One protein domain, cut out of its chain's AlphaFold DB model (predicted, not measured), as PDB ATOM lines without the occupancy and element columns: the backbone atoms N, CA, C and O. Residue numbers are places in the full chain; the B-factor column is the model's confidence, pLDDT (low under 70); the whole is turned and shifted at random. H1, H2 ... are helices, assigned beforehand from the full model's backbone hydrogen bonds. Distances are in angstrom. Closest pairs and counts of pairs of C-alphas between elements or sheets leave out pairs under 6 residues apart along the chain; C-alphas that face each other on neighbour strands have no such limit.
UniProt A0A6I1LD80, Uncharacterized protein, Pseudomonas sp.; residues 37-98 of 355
ATOM      1  N   HIS A  37     113.947 121.458 168.120       58.25
ATOM      2  CA  HIS A  37     114.192 122.731 168.793       58.25
ATOM      3  C   HIS A  37     112.979 123.672 168.727       58.25
ATOM      4  O   HIS A  37     112.636 124.298 169.725       58.25
ATOM      5  N   GLU A  38     112.314 123.772 167.574       52.34
ATOM      6  CA  GLU A  38     111.101 124.589 167.419       52.34
ATOM      7  C   GLU A  38     109.944 124.012 168.238       52.34
ATOM      8  O   GLU A  38     109.336 124.725 169.028       52.34
ATOM      9  N   VAL A  39     109.700 122.700 168.144       65.25
ATOM     10  CA  VAL A  39     108.652 122.032 168.933       65.25
ATOM     11  C   VAL A  39     108.922 122.163 170.440       65.25
ATOM     12  O   VAL A  39     108.008 122.465 171.206       65.25
ATOM     13  N   GLY A  40     110.177 121.998 170.873       58.56
ATOM     14  CA  GLY A  40     110.593 122.193 172.264       58.56
ATOM     15  C   GLY A  40     110.461 123.644 172.743       58.56
ATOM     16  O   GLY A  40     110.060 123.875 173.883       58.56
ATOM     17  N   GLY A  41     110.729 124.621 171.873       49.38
ATOM     18  CA  GLY A  41     110.541 126.045 172.158       49.38
ATOM     19  C   GLY A  41     109.072 126.411 172.372       49.38
ATOM     20  O   GLY A  41     108.727 127.010 173.394       49.38
ATOM     21  N   VAL A  42     108.187 125.979 171.467       58.69
ATOM     22  CA  VAL A  42     106.734 126.186 171.602       58.69
ATOM     23  C   VAL A  42     106.205 125.511 172.868       58.69
ATOM     24  O   VAL A  42     105.393 126.099 173.587       58.69
ATOM     25  N   PHE A  43     106.689 124.303 173.175       75.19
ATOM     26  CA  PHE A  43     106.358 123.592 174.409       75.19
ATOM     27  C   PHE A  43     106.778 124.375 175.658       75.19
ATOM     28  O   PHE A  43     105.955 124.578 176.547       75.19
ATOM     29  N   ALA A  44     108.020 124.865 175.718       56.69
ATOM     30  CA  ALA A  44     108.523 125.633 176.856       56.69
ATOM     31  C   ALA A  44     107.733 126.937 177.079       56.69
ATOM     32  O   ALA A  44     107.414 127.282 178.217       56.69
ATOM     33  N   ASN A  45     107.354 127.621 175.997       51.69
ATOM     34  CA  ASN A  45     106.568 128.859 176.045       51.69
ATOM     35  C   ASN A  45     105.109 128.653 176.486       51.69
ATOM     36  O   ASN A  45     104.449 129.618 176.872       51.69
ATOM     37  N   ASN A  46     104.604 127.418 176.427       65.62
ATOM     38  CA  ASN A  46     103.233 127.050 176.795       65.62
ATOM     39  C   ASN A  46     103.198 125.935 177.854       65.62
ATOM     40  O   ASN A  46     102.228 125.179 177.945       65.62
ATOM     41  N   VAL A  47     104.272 125.805 178.643       70.75
ATOM     42  CA  VAL A  47     104.462 124.701 179.595       70.75
ATOM     43  C   VAL A  47     103.335 124.626 180.632       70.75
ATOM     44  O   VAL A  47     102.967 123.538 181.070       70.75
ATOM     45  N   ASP A  48     102.736 125.772 180.963       62.97
ATOM     46  CA  ASP A  48     101.610 125.930 181.885       62.97
ATOM     47  C   ASP A  48     100.397 125.071 181.507       62.97
ATOM     48  O   ASP A  48      99.727 124.530 182.387       62.97
ATOM     49  N   VAL A  49     100.148 124.878 180.209       72.25
ATOM     50  CA  VAL A  49      99.010 124.092 179.704       72.25
ATOM     51  C   VAL A  49      99.175 122.590 179.969       72.25
ATOM     52  O   VAL A  49      98.182 121.860 180.050       72.25
ATOM     53  N   PHE A  50     100.419 122.127 180.112       81.06
ATOM     54  CA  PHE A  50     100.771 120.712 180.229       81.06
ATOM     55  C   PHE A  50     101.090 120.285 181.666       81.06
ATOM     56  O   PHE A  50     101.350 119.104 181.901       81.06
ATOM     57  N   ILE A  51     101.088 121.205 182.636       72.31
ATOM     58  CA  ILE A  51     101.344 120.886 184.046       72.31
ATOM     59  C   ILE A  51     100.206 120.021 184.599       72.31
ATOM     60  O   ILE A  51      99.033 120.374 184.500       72.31
ATOM     61  N   ASP A  52     100.553 118.899 185.234       69.88
ATOM     62  CA  ASP A  52      99.602 118.157 186.058       69.88
ATOM     63  C   ASP A  52      99.357 118.952 187.354       69.88
ATOM     64  O   ASP A  52     100.278 119.106 188.166       69.88
ATOM     65  N   PRO A  53      98.128 119.438 187.606       58.56
ATOM     66  CA  PRO A  53      97.832 120.257 188.777       58.56
ATOM     67  C   PRO A  53      98.002 119.506 190.106       58.56
ATOM     68  O   PRO A  53      98.067 120.137 191.158       58.56
ATOM     69  N   ARG A  54      98.065 118.168 190.096       60.38
ATOM     70  CA  ARG A  54      98.239 117.341 191.300       60.38
ATOM     71  C   ARG A  54      99.685 117.296 191.776       60.38
ATOM     72  O   ARG A  54      99.916 117.135 192.970       60.38
ATOM     73  N   VAL A  55     100.637 117.399 190.849       62.12
ATOM     74  CA  VAL A  55     102.075 117.269 191.137       62.12
ATOM     75  C   VAL A  55     102.881 118.517 190.778       62.12
ATOM     76  O   VAL A  55     104.046 118.604 191.149       62.12
ATOM     77  N   GLY A  56     102.274 119.499 190.104       63.31
ATOM     78  CA  GLY A  56     102.886 120.796 189.804       63.31
ATOM     79  C   GLY A  56     103.985 120.750 188.740       63.31
ATOM     80  O   GLY A  56     104.734 121.710 188.597       63.31
ATOM     81  N   VAL A  57     104.088 119.646 187.997       68.50
ATOM     82  CA  VAL A  57     105.064 119.437 186.918       68.50
ATOM     83  C   VAL A  57     104.380 118.820 185.701       68.50
ATOM     84  O   VAL A  57     103.306 118.226 185.822       68.50
ATOM     85  N   VAL A  58     104.988 118.944 184.520       77.12
ATOM     86  CA  VAL A  58     104.524 118.218 183.329       77.12
ATOM     87  C   VAL A  58     104.840 116.736 183.501       77.12
ATOM     88  O   VAL A  58     105.951 116.367 183.875       77.12
ATOM     89  N   THR A  59     103.861 115.878 183.231       80.69
ATOM     90  CA  THR A  59     104.019 114.426 183.283       80.69
ATOM     91  C   THR A  59     103.688 113.813 181.930       80.69
ATOM     92  O   THR A  59     102.997 114.410 181.104       80.69
ATOM     93  N   GLN A  60     104.120 112.568 181.712       84.62
ATOM     94  CA  GLN A  60     103.690 111.799 180.543       84.62
ATOM     95  C   GLN A  60     102.154 111.719 180.457       84.62
ATOM     96  O   GLN A  60     101.576 111.761 179.374       84.62
ATOM     97  N   GLN A  61     101.486 111.609 181.611       81.88
ATOM     98  CA  GLN A  61     100.034 111.512 181.666       81.88
ATOM     99  C   GLN A  61      99.370 112.839 181.304       81.88
ATOM    100  O   GLN A  61      98.494 112.835 180.448       81.88
ATOM    101  N   SER A  62      99.817 113.970 181.857       81.88
ATOM    102  CA  SER A  62      99.237 115.273 181.509       81.88
ATOM    103  C   SER A  62      99.475 115.629 180.041       81.88
ATOM    104  O   SER A  62      98.582 116.172 179.394       81.88
ATOM    105  N   LEU A  63     100.620 115.242 179.468       89.12
ATOM    106  CA  LEU A  63     100.875 115.395 178.036       89.12
ATOM    107  C   LEU A  63      99.891 114.565 177.191       89.12
ATOM    108  O   LEU A  63      99.329 115.068 176.220       89.12
ATOM    109  N   ARG A  64      99.620 113.311 177.581       90.12
ATOM    110  CA  ARG A  64      98.611 112.456 176.927       90.12
ATOM    111  C   ARG A  64      97.193 112.984 177.101       90.12
ATOM    112  O   ARG A  64      96.411 112.912 176.158       90.12
ATOM    113  N   ASP A  65      96.877 113.538 178.265       83.81
ATOM    114  CA  ASP A  65      95.572 114.127 178.545       83.81
ATOM    115  C   ASP A  65      95.324 115.319 177.612       83.81
ATOM    116  O   ASP A  65      94.273 115.382 176.974       83.81
ATOM    117  N   VAL A  66      96.313 116.208 177.444       85.12
ATOM    118  CA  VAL A  66      96.228 117.321 176.485       85.12
ATOM    119  C   VAL A  66      96.144 116.811 175.044       85.12
ATOM    120  O   VAL A  66      95.278 117.260 174.300       85.12
ATOM    121  N   ALA A  67      96.964 115.827 174.663       89.00
ATOM    122  CA  ALA A  67      96.926 115.213 173.331       89.00
ATOM    123  C   ALA A  67      95.577 114.549 172.998       89.00
ATOM    124  O   ALA A  67      95.222 114.420 171.826       89.00
ATOM    125  N   SER A  68      94.836 114.106 174.019       85.19
ATOM    126  CA  SER A  68      93.537 113.444 173.873       85.19
ATOM    127  C   SER A  68      92.343 114.399 173.815       85.19
ATOM    128  O   SER A  68      91.211 113.938 173.636       85.19
ATOM    129  N   ARG A  69      92.563 115.711 173.984       82.31
ATOM    130  CA  ARG A  69      91.474 116.693 173.983       82.31
ATOM    131  C   ARG A  69      90.737 116.671 172.638       82.31
ATOM    132  O   ARG A  69      91.380 116.598 171.589       82.31
ATOM    133  N   PRO A  70      89.392 116.702 172.654       70.94
ATOM    134  CA  PRO A  70      88.624 116.785 171.424       70.94
ATOM    135  C   PRO A  70      88.898 118.127 170.756       70.94
ATOM    136  O   PRO A  70      88.998 119.137 171.445       70.94
ATOM    137  N   PHE A  71      88.963 118.135 169.425       73.00
ATOM    138  CA  PHE A  71      89.082 119.391 168.703       73.00
ATOM    139  C   PHE A  71      87.781 120.178 168.825       73.00
ATOM    140  O   PHE A  71      86.728 119.723 168.368       73.00
ATOM    141  N   THR A  72      87.843 121.318 169.503       60.09
ATOM    142  CA  THR A  72      86.669 122.136 169.831       60.09
ATOM    143  C   THR A  72      86.434 123.230 168.793       60.09
ATOM    144  O   THR A  72      85.377 123.861 168.794       60.09
ATOM    145  N   GLY A  73      87.396 123.439 167.884       46.91
ATOM    146  CA  GLY A  73      87.447 124.603 167.006       46.91
ATOM    147  C   GLY A  73      88.100 125.817 167.672       46.91
ATOM    148  O   GLY A  73      88.243 126.849 167.019       46.91
ATOM    149  N   ASN A  74      88.509 125.700 168.942       53.38
ATOM    150  CA  ASN A  74      89.423 126.633 169.586       53.38
ATOM    151  C   ASN A  74      90.849 126.253 169.175       53.38
ATOM    152  O   ASN A  74      91.387 125.252 169.645       53.38
ATOM    153  N   ALA A  75      91.462 127.026 168.279       52.16
ATOM    154  CA  ALA A  75      92.746 126.630 167.717       52.16
ATOM    155  C   ALA A  75      93.857 126.610 168.766       52.16
ATOM    156  O   ALA A  75      94.774 125.822 168.616       52.16
ATOM    157  N   MET A  76      93.798 127.423 169.828       55.84
ATOM    158  CA  MET A  76      94.781 127.335 170.907       55.84
ATOM    159  C   MET A  76      94.694 125.975 171.614       55.84
ATOM    160  O   MET A  76      95.705 125.289 171.738       55.84
ATOM    161  N   GLU A  77      93.506 125.554 172.054       61.75
ATOM    162  CA  GLU A  77      93.317 124.243 172.690       61.75
ATOM    163  C   GLU A  77      93.663 123.095 171.735       61.75
ATOM    164  O   GLU A  77      94.364 122.154 172.122       61.75
ATOM    165  N   ASP A  78      93.235 123.217 170.479       66.88
ATOM    166  CA  ASP A  78      93.475 122.235 169.429       66.88
ATOM    167  C   ASP A  78      94.973 122.164 169.084       66.88
ATOM    168  O   ASP A  78      95.527 121.073 168.973       66.88
ATOM    169  N   ASN A  79      95.673 123.299 169.015       73.06
ATOM    170  CA  ASN A  79      97.116 123.376 168.777       73.06
ATOM    171  C   ASN A  79      97.908 122.832 169.958       73.06
ATOM    172  O   ASN A  79      98.919 122.176 169.737       73.06
ATOM    173  N   MET A  80      97.461 123.028 171.200       82.00
ATOM    174  CA  MET A  80      98.099 122.397 172.360       82.00
ATOM    175  C   MET A  80      97.914 120.877 172.330       82.00
ATOM    176  O   MET A  80      98.849 120.138 172.647       82.00
ATOM    177  N   ALA A  81      96.757 120.390 171.874       79.44
ATOM    178  CA  ALA A  81      96.544 118.966 171.634       79.44
ATOM    179  C   ALA A  81      97.423 118.434 170.487       79.44
ATOM    180  O   ALA A  81      98.000 117.351 170.603       79.44
ATOM    181  N   ILE A  82      97.587 119.188 169.397       80.44
ATOM    182  CA  ILE A  82      98.466 118.833 168.270       80.44
ATOM    183  C   ILE A  82      99.938 118.857 168.698       80.44
ATOM    184  O   ILE A  82     100.661 117.913 168.396       80.44
ATOM    185  N   LEU A  83     100.368 119.869 169.455       83.62
ATOM    186  CA  LEU A  83     101.717 120.000 170.004       83.62
ATOM    187  C   LEU A  83     102.046 118.827 170.927       83.62
ATOM    188  O   LEU A  83     103.088 118.194 170.775       83.62
ATOM    189  N   ALA A  84     101.133 118.472 171.837       90.00
ATOM    190  CA  ALA A  84     101.301 117.299 172.687       90.00
ATOM    191  C   ALA A  84     101.398 116.005 171.869       90.00
ATOM    192  O   ALA A  84     102.258 115.167 172.141       90.00
ATOM    193  N   ASN A  85     100.556 115.845 170.842       87.69
ATOM    194  CA  ASN A  85     100.643 114.707 169.926       87.69
ATOM    195  C   ASN A  85     101.977 114.674 169.170       87.69
ATOM    196  O   ASN A  85     102.530 113.593 168.972       87.69
ATOM    197  N   GLU A  86     102.502 115.825 168.761       88.31
ATOM    198  CA  GLU A  86     103.777 115.924 168.057       88.31
ATOM    199  C   GLU A  86     104.954 115.544 168.965       88.31
ATOM    200  O   GLU A  86     105.784 114.725 168.574       88.31
ATOM    201  N   ILE A  87     104.981 116.030 170.210       89.75
ATOM    202  CA  ILE A  87     106.000 115.653 171.206       89.75
ATOM    203  C   ILE A  87     105.937 114.147 171.494       89.75
ATOM    204  O   ILE A  87     106.962 113.472 171.526       89.75
ATOM    205  N   LEU A  88     104.735 113.578 171.640       89.38
ATOM    206  CA  LEU A  88     104.558 112.135 171.846       89.38
ATOM    207  C   LEU A  88     105.021 111.294 170.645       89.38
ATOM    208  O   LEU A  88     105.427 110.145 170.830       89.38
ATOM    209  N   ARG A  89     104.974 111.846 169.426       88.75
ATOM    210  CA  ARG A  89     105.463 111.202 168.194       88.75
ATOM    211  C   ARG A  89     106.976 111.324 168.003       88.75
ATOM    212  O   ARG A  89     107.519 110.606 167.163       88.75
ATOM    213  N   ARG A  90     107.652 112.175 168.782       86.25
ATOM    214  CA  ARG A  90     109.099 112.434 168.719       86.25
ATOM    215  C   ARG A  90     109.801 111.881 169.964       86.25
ATOM    216  O   ARG A  90     110.001 112.612 170.931       86.25
ATOM    217  N   PRO A  91     110.177 110.589 169.975       83.06
ATOM    218  CA  PRO A  91     110.712 109.941 171.172       83.06
ATOM    219  C   PRO A  91     112.014 110.571 171.683       83.06
ATOM    220  O   PRO A  91     112.208 110.621 172.893       83.06
ATOM    221  N   GLU A  92     112.872 111.082 170.793       76.69
ATOM    222  CA  GLU A  92     114.118 111.750 171.191       76.69
ATOM    223  C   GLU A  92     113.842 113.116 171.838       76.69
ATOM    224  O   GLU A  92     114.283 113.343 172.956       76.69
ATOM    225  N   LEU A  93     112.991 113.965 171.246       82.25
ATOM    226  CA  LEU A  93     112.552 115.217 171.881       82.25
ATOM    227  C   LEU A  93     111.866 114.981 173.238       82.25
ATOM    228  O   LEU A  93     112.119 115.690 174.206       82.25
ATOM    229  N   ASN A  94     110.992 113.978 173.331       79.25
ATOM    230  CA  ASN A  94     110.303 113.615 174.573       79.25
ATOM    231  C   ASN A  94     111.303 113.211 175.678       79.25
ATOM    232  O   ASN A  94     111.144 113.600 176.837       79.25
ATOM    233  N   ARG A  95     112.376 112.499 175.309       75.56
ATOM    234  CA  ARG A  95     113.494 112.178 176.203       75.56
ATOM    235  C   ARG A  95     114.314 113.416 176.570       75.56
ATOM    236  O   ARG A  95     114.613 113.596 177.747       75.56
ATOM    237  N   ASP A  96     114.635 114.274 175.604       70.44
ATOM    238  CA  ASP A  96     115.414 115.503 175.817       70.44
ATOM    239  C   ASP A  96     114.698 116.489 176.753       70.44
ATOM    240  O   ASP A  96     115.334 117.182 177.546       70.44
ATOM    241  N   LEU A  97     113.363 116.502 176.723       73.56
ATOM    242  CA  LEU A  97     112.519 117.253 177.657       73.56
ATOM    243  C   LEU A  97     112.382 116.578 179.039       73.56
ATOM    244  O   LEU A  97     111.747 117.138 179.932       73.56
ATOM    245  N   GLY A  98     112.949 115.384 179.233       70.19
ATOM    246  CA  GLY A  98     112.866 114.617 180.479       70.19
ATOM    247  C   GLY A  98     111.480 114.025 180.758       70.19
ATOM    248  O   GLY A  98     111.159 113.730 181.908       70.19
TER     249      GLY A  98
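Overview. This is residues 37 to 98 of the 355 residues of an uncharacterized protein of Pseudomonas sp. (UniProt A0A6I1LD80). The longest helix, H4, is the core; H3 packs across it to form a helical hairpin, H1 packs on its residues 83 to 87, and H5 makes a corner at its end. Short H2 packs on H3. The printed part has 62 residues, five named helices, H1 to H5 in order, and no named strand: all helix. It is compact, with a radius of gyration of the C-alphas of 10.9 A and spans of 31 by 27 by 18 A.

Along the chain. H4, residues 75 to 89, runs 20.0 A from C-alpha 75 at (92.746, 126.630, 167.717) to C-alpha 89 at (105.463, 111.202, 168.194). H1 is residues 37 to 45, 12.2 A; H2 47 to 50, 5.5 A; H3 60 to 67, 10.5 A; H5 91 to 96, 8.6 A.

Arrangement. H4, the hub, touches H3 at a steep tilt of 45 degrees, opposite ways; their closest C-alphas, Ala 67 and Ala 81, are 4.1 A apart. H1 touches H4, closest C-alphas Val 39 and Ile 87, 7.3 A. H4 and H5 only just touch, with 3 pairs of C-alphas within 8 A, and only at the corner, closest Ile 87 and Asn 94, 5.8 A. H2 touches H3, closest C-alphas Phe 50 and Leu 63, 5.8 A. Every O i to N i+4 pair is within hydrogen-bond range in H1, H3, H4 and H5; H2 is too short for one.

Size, cuts and confidence. The printed part has no cut and no long link. Its farthest C-alphas, Gly 73 and Asp 96, are 30.7 A apart. Confidence is under 70 in 23 residues, among them 52 to 57 and 72 to 78.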